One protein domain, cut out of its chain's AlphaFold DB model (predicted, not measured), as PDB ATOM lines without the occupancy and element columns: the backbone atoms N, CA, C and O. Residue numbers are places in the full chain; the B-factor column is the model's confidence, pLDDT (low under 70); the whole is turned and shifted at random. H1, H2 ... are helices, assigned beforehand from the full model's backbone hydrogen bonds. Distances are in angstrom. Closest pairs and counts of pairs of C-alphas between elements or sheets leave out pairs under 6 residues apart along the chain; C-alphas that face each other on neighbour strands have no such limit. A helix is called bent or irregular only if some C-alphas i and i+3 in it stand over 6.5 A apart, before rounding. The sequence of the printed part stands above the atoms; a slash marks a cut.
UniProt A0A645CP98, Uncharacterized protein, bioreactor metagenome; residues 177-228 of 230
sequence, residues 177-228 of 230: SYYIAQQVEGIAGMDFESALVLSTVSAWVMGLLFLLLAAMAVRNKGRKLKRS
ATOM      1  N   SER A 177     384.726 206.009 319.190       65.75
ATOM      2  CA  SER A 177     385.614 207.101 319.583       65.75
ATOM      3  C   SER A 177     385.825 208.138 318.480       65.75
ATOM      4  O   SER A 177     385.839 209.322 318.789       65.75
ATOM      5  N   TYR A 178     385.951 207.724 317.215       70.62
ATOM      6  CA  TYR A 178     386.083 208.644 316.082       70.62
ATOM      7  C   TYR A 178     384.815 209.484 315.896       70.62
ATOM      8  O   TYR A 178     384.900 210.699 315.761       70.62
ATOM      9  N   TYR A 179     383.635 208.863 315.988       68.75
ATOM     10  CA  TYR A 179     382.364 209.586 315.890       68.75
ATOM     11  C   TYR A 179     382.156 210.576 317.041       68.75
ATOM     12  O   TYR A 179     381.725 211.703 316.808       68.75
ATOM     13  N   ILE A 180     382.490 210.179 318.273       74.81
ATOM     14  CA  ILE A 180     382.404 211.072 319.435       74.81
ATOM     15  C   ILE A 180     383.422 212.211 319.306       74.81
ATOM     16  O   ILE A 180     383.068 213.362 319.535       74.81
ATOM     17  N   ALA A 181     384.663 211.920 318.903       75.88
ATOM     18  CA  ALA A 181     385.697 212.934 318.716       75.88
ATOM     19  C   ALA A 181     385.304 213.951 317.637       75.88
ATOM     20  O   ALA A 181     385.394 215.147 317.881       75.88
ATOM     21  N   GLN A 182     384.769 213.493 316.502       76.56
ATOM     22  CA  GLN A 182     384.291 214.367 315.429       76.56
ATOM     23  C   GLN A 182     383.115 215.248 315.876       76.56
ATOM     24  O   GLN A 182     383.046 216.420 315.516       76.56
ATOM     25  N   GLN A 183     382.190 214.709 316.676       76.38
ATOM     26  CA  GLN A 183     381.095 215.497 317.248       76.38
ATOM     27  C   GLN A 183     381.609 216.553 318.229       76.38
ATOM     28  O   GLN A 183     381.159 217.695 318.183       76.38
ATOM     29  N   VAL A 184     382.561 216.196 319.094       74.75
ATOM     30  CA  VAL A 184     383.167 217.122 320.061       74.75
ATOM     31  C   VAL A 184     383.977 218.204 319.351       74.75
ATOM     32  O   VAL A 184     383.850 219.370 319.702       74.75
ATOM     33  N   GLU A 185     384.749 217.853 318.326       78.81
ATOM     34  CA  GLU A 185     385.525 218.801 317.523       78.81
ATOM     35  C   GLU A 185     384.616 219.738 316.715       78.81
ATOM     36  O   GLU A 185     384.844 220.944 316.683       78.81
ATOM     37  N   GLY A 186     383.514 219.222 316.160       73.12
ATOM     38  CA  GLY A 186     382.493 220.040 315.499       73.12
ATOM     39  C   GLY A 186     381.775 221.008 316.446       73.12
ATOM     40  O   GLY A 186     381.428 222.114 316.041       73.12
ATOM     41  N   ILE A 187     381.578 220.626 317.713       69.06
ATOM     42  CA  ILE A 187     381.018 221.512 318.746       69.06
ATOM     43  C   ILE A 187     382.060 222.537 319.212       69.06
ATOM     44  O   ILE A 187     381.721 223.702 319.394       69.06
ATOM     45  N   ALA A 188     383.318 222.127 319.376       71.38
ATOM     46  CA  ALA A 188     384.411 222.999 319.801       71.38
ATOM     47  C   ALA A 188     384.805 224.032 318.730       71.38
ATOM     48  O   ALA A 188     385.272 225.113 319.075       71.38
ATOM     49  N   GLY A 189     384.610 223.709 317.449       72.56
ATOM     50  CA  GLY A 189     384.869 224.604 316.319       72.56
ATOM     51  C   GLY A 189     383.707 225.530 315.941       72.56
ATOM     52  O   GLY A 189     383.869 226.343 315.033       72.56
ATOM     53  N   MET A 190     382.537 225.420 316.584       75.56
ATOM     54  CA  MET A 190     381.407 226.314 316.314       75.56
ATOM     55  C   MET A 190     381.568 227.651 317.036       75.56
ATOM     56  O   MET A 190     381.800 227.700 318.242       75.56
ATOM     57  N   ASP A 191     381.353 228.740 316.299       79.06
ATOM     58  CA  ASP A 191     381.284 230.078 316.875       79.06
ATOM     59  C   ASP A 191     380.054 230.216 317.794       79.06
ATOM     60  O   ASP A 191     379.002 229.613 317.534       79.06
ATOM     61  N   PHE A 192     380.166 231.001 318.870       75.62
ATOM     62  CA  PHE A 192     379.170 231.030 319.956       75.62
ATOM     63  C   PHE A 192     377.762 231.384 319.457       75.62
ATOM     64  O   PHE A 192     376.777 230.774 319.880       75.62
ATOM     65  N   GLU A 193     377.658 232.315 318.504       80.06
ATOM     66  CA  GLU A 193     376.372 232.691 317.909       80.06
ATOM     67  C   GLU A 193     375.734 231.549 317.114       80.06
ATOM     68  O   GLU A 193     374.537 231.288 317.248       80.06
ATOM     69  N   SER A 194     376.530 230.814 316.334       79.44
ATOM     70  CA  SER A 194     376.036 229.681 315.543       79.44
ATOM     71  C   SER A 194     375.557 228.544 316.447       79.44
ATOM     72  O   SER A 194     374.495 227.962 316.206       79.44
ATOM     73  N   ALA A 195     376.287 228.276 317.533       79.69
ATOM     74  CA  ALA A 195     375.891 227.298 318.541       79.69
ATOM     75  C   ALA A 195     374.584 227.701 319.252       79.69
ATOM     76  O   ALA A 195     373.698 226.861 319.446       79.69
ATOM     77  N   LEU A 196     374.424 228.984 319.598       80.81
ATOM     78  CA  LEU A 196     373.230 229.503 320.266       80.81
ATOM     79  C   LEU A 196     371.993 229.438 319.361       80.81
ATOM     80  O   LEU A 196     370.929 228.988 319.798       80.81
ATOM     81  N   VAL A 197     372.128 229.833 318.092       87.00
ATOM     82  CA  VAL A 197     371.044 229.763 317.103       87.00
ATOM     83  C   VAL A 197     370.635 228.312 316.864       87.00
ATOM     84  O   VAL A 197     369.447 227.995 316.940       87.00
ATOM     85  N   LEU A 198     371.591 227.404 316.657       86.19
ATOM     86  CA  LEU A 198     371.297 225.991 316.412       86.19
ATOM     87  C   LEU A 198     370.633 225.315 317.626       86.19
ATOM     88  O   LEU A 198     369.660 224.570 317.474       86.19
ATOM     89  N   SER A 199     371.102 225.612 318.842       85.38
ATOM     90  CA  SER A 199     370.493 225.128 320.089       85.38
ATOM     91  C   SER A 199     369.063 225.654 320.263       85.38
ATOM     92  O   SER A 199     368.135 224.890 320.525       85.38
ATOM     93  N   THR A 200     368.841 226.945 320.008       88.56
ATOM     94  CA  THR A 200     367.514 227.569 320.134       88.56
ATOM     95  C   THR A 200     366.525 227.014 319.108       88.56
ATOM     96  O   THR A 200     365.384 226.700 319.450       88.56
ATOM     97  N   VAL A 201     366.959 226.834 317.857       92.00
ATOM     98  CA  VAL A 201     366.131 226.258 316.789       92.00
ATOM     99  C   VAL A 201     365.791 224.802 317.095       92.00
ATOM    100  O   VAL A 201     364.627 224.415 317.002       92.00
ATOM    101  N   SER A 202     366.769 223.993 317.509       87.81
ATOM    102  CA  SER A 202     366.526 222.585 317.847       87.81
ATOM    103  C   SER A 202     365.583 222.426 319.045       87.81
ATOM    104  O   SER A 202     364.669 221.599 318.991       87.81
ATOM    105  N   ALA A 203     365.711 223.267 320.076       91.00
ATOM    106  CA  ALA A 203     364.788 223.303 321.209       91.00
ATOM    107  C   ALA A 203     363.352 223.650 320.777       91.00
ATOM    108  O   ALA A 203     362.403 222.972 321.182       91.00
ATOM    109  N   TRP A 204     363.182 224.648 319.902       94.81
ATOM    110  CA  TRP A 204     361.876 225.014 319.349       94.81
ATOM    111  C   TRP A 204     361.254 223.897 318.511       94.81
ATOM    112  O   TRP A 204     360.076 223.581 318.684       94.81
ATOM    113  N   VAL A 205     362.037 223.263 317.637       94.88
ATOM    114  CA  VAL A 205     361.576 222.144 316.801       94.88
ATOM    115  C   VAL A 205     361.120 220.975 317.671       94.88
ATOM    116  O   VAL A 205     360.019 220.457 317.471       94.88
ATOM    117  N   MET A 206     361.913 220.590 318.673       91.50
ATOM    118  CA  MET A 206     361.552 219.516 319.602       91.50
ATOM    119  C   MET A 206     360.307 219.863 320.424       91.50
ATOM    120  O   MET A 206     359.426 219.015 320.586       91.50
ATOM    121  N   GLY A 207     360.191 221.110 320.887       91.75
ATOM    122  CA  GLY A 207     359.013 221.599 321.602       91.75
ATOM    123  C   GLY A 207     357.741 221.535 320.754       91.75
ATOM    124  O   GLY A 207     356.725 221.003 321.200       91.75
ATOM    125  N   LEU A 208     357.799 222.000 319.503       93.69
ATOM    126  CA  LEU A 208     356.678 221.932 318.562       93.69
ATOM    127  C   LEU A 208     356.282 220.488 318.249       93.69
ATOM    128  O   LEU A 208     355.094 220.162 318.227       93.69
ATOM    129  N   LEU A 209     357.259 219.604 318.053       94.62
ATOM    130  CA  LEU A 209     357.010 218.192 317.778       94.62
ATOM    131  C   LEU A 209     356.332 217.506 318.973       94.62
ATOM    132  O   LEU A 209     355.372 216.752 318.795       94.62
ATOM    133  N   PHE A 210     356.753 217.830 320.197       92.62
ATOM    134  CA  PHE A 210     356.114 217.345 321.418       92.62
ATOM    135  C   PHE A 210     354.678 217.869 321.571       92.62
ATOM    136  O   PHE A 210     353.769 217.092 321.872       92.62
ATOM    137  N   LEU A 211     354.438 219.155 321.297       92.12
ATOM    138  CA  LEU A 211     353.095 219.747 321.319       92.12
ATOM    139  C   LEU A 211     352.170 219.117 320.270       92.12
ATOM    140  O   LEU A 211     351.011 218.830 320.570       92.12
ATOM    141  N   LEU A 212     352.673 218.838 319.064       93.50
ATOM    142  CA  LEU A 212     351.922 218.134 318.023       93.50
ATOM    143  C   LEU A 212     351.559 216.711 318.457       93.50
ATOM    144  O   LEU A 212     350.406 216.300 318.309       93.50
ATOM    145  N   LEU A 213     352.506 215.967 319.034       91.38
ATOM    146  CA  LEU A 213     352.254 214.629 319.574       91.38
ATOM    147  C   LEU A 213     351.229 214.659 320.714       91.38
ATOM    148  O   LEU A 213     350.300 213.846 320.719       91.38
ATOM    149  N   ALA A 214     351.329 215.623 321.629       87.62
ATOM    150  CA  ALA A 214     350.366 215.816 322.709       87.62
ATOM    151  C   ALA A 214     348.967 216.157 322.167       87.62
ATOM    152  O   ALA A 214     347.977 215.538 322.566       87.62
ATOM    153  N   ALA A 215     348.869 217.066 321.195       89.25
ATOM    154  CA  ALA A 215     347.611 217.427 320.547       89.25
ATOM    155  C   ALA A 215     346.977 216.233 319.810       89.25
ATOM    156  O   ALA A 215     345.765 216.008 319.909       89.25
ATOM    157  N   MET A 216     347.778 215.422 319.113       88.62
ATOM    158  CA  MET A 216     347.321 214.184 318.472       88.62
ATOM    159  C   MET A 216     346.846 213.147 319.499       88.62
ATOM    160  O   MET A 216     345.799 212.523 319.299       88.62
ATOM    161  N   ALA A 217     347.555 212.990 320.619       84.88
ATOM    162  CA  ALA A 217     347.168 212.087 321.701       84.88
ATOM    163  C   ALA A 217     345.835 212.503 322.350       84.88
ATOM    164  O   ALA A 217     344.952 211.660 322.536       84.88
ATOM    165  N   VAL A 218     345.639 213.801 322.616       85.31
ATOM    166  CA  VAL A 218     344.385 214.352 323.157       85.31
ATOM    167  C   VAL A 218     343.232 214.184 322.164       85.31
ATOM    168  O   VAL A 218     342.165 213.696 322.545       85.31
ATOM    169  N   ARG A 219     343.441 214.484 320.873       81.94
ATOM    170  CA  ARG A 219     342.434 214.260 319.816       81.94
ATOM    171  C   ARG A 219     342.030 212.789 319.707       81.94
ATOM    172  O   ARG A 219     340.841 212.492 319.588       81.94
ATOM    173  N   ASN A 220     342.983 211.859 319.786       74.44
ATOM    174  CA  ASN A 220     342.689 210.423 319.762       74.44
ATOM    175  C   ASN A 220     341.930 209.958 321.012       74.44
ATOM    176  O   ASN A 220     341.023 209.132 320.897       74.44
ATOM    177  N   LYS A 221     342.240 210.501 322.196       70.50
ATOM    178  CA  LYS A 221     341.514 210.194 323.440       70.50
ATOM    179  C   LYS A 221     340.078 210.738 323.400       70.50
ATOM    180  O   LYS A 221     339.148 210.003 323.720       70.50
ATOM    181  N   GLY A 222     339.880 211.960 322.896       66.44
ATOM    182  CA  GLY A 222     338.558 212.568 322.696       66.44
ATOM    183  C   GLY A 222     337.689 211.846 321.656       66.44
ATOM    184  O   GLY A 222     336.492 211.662 321.877       66.44
ATOM    185  N   ARG A 223     338.278 211.356 320.552       60.53
ATOM    186  CA  ARG A 223     337.574 210.510 319.563       60.53
ATOM    187  C   ARG A 223     337.164 209.156 320.144       60.53
ATOM    188  O   ARG A 223     336.076 208.687 319.831       60.53
ATOM    189  N   LYS A 224     337.995 208.536 320.993       61.03
ATOM    190  CA  LYS A 224     337.643 207.287 321.692       61.03
ATOM    191  C   LYS A 224     336.521 207.489 322.717       61.03
ATOM    192  O   LYS A 224     335.641 206.643 322.789       61.03
ATOM    193  N   LEU A 225     336.510 208.615 323.439       57.00
ATOM    194  CA  LEU A 225     335.447 208.943 324.396       57.00
ATOM    195  C   LEU A 225     334.098 209.176 323.695       57.00
ATOM    196  O   LEU A 225     333.101 208.582 324.083       57.00
ATOM    197  N   LYS A 226     334.069 209.957 322.603       56.09
ATOM    198  CA  LYS A 226     332.839 210.187 321.817       56.09
ATOM    199  C   LYS A 226     332.256 208.911 321.197       56.09
ATOM    200  O   LYS A 226     331.053 208.837 321.013       56.09
ATOM    201  N   ARG A 227     333.087 207.910 320.891       57.75
ATOM    202  CA  ARG A 227     332.662 206.624 320.310       57.75
ATOM    203  C   ARG A 227     332.204 205.590 321.351       57.75
ATOM    204  O   ARG A 227     331.775 204.518 320.961       57.75
ATOM    205  N   SER A 228     332.361 205.890 322.643       54.12
ATOM    206  CA  SER A 228     331.899 205.065 323.771       54.12
ATOM    207  C   SER A 228     330.590 205.577 324.385       54.12
ATOM    208  O   SER A 228     330.028 204.900 325.240       54.12
TER     209      SER A 228
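This is residues 177 to 228 of the 230 residues of an uncharacterized protein of bioreactor metagenome (UniProt A0A645CP98). Picture a large L: the short helix H1 makes one arm, the much longer helix H2 makes the other, and the two meet near their ends at a corner where a tight link turns the chain. Nothing packs along the far side of either arm, and the L lies nearly flat. The printed part has 52 residues with two named helices, H1 then H2, and no named strand; its class is all helix. It is extended, with a radius of gyration of the C-alphas of 19.1 A and spans of 56 by 27 by 5 A.

Start with H1, residues 177 to 188, and go on through the tight link of 3 residues to H2, residues 192 to 226. Look at the corner: H1 and H2 are close but not clearly touching, with 1 pair of C-alphas within 8 A, those of Ile 187 and Ala 195, 7.7 A apart. Their lines stand at 70.2 degrees, only just about perpendicular. Their centres are 27.7 A apart. In H1 and H2 every pair of O i and N i+4 is within hydrogen-bond range.

Find C-alpha 177 at (385.614, 207.101, 319.583); from there H1 runs 15.9 A to C-alpha 188 at (384.411, 222.999, 319.801). Next find C-alpha 192 at (379.170, 231.030, 319.956), where H2 begins; it runs 50.8 A to C-alpha 226 at (332.839, 210.187, 321.817). Neither helix is bent.

The two C-alphas farthest apart are those of Gly 189 and Ser 228, at 56.9 A. The printed part has no cut. Residues 196 to 228, of which 196 to 226 belong to H2, stand free. Read the B-factor column: the mean pLDDT of the printed part is 79.3, and it is under 70 at residues 177, 179, 187 and 222 to 228.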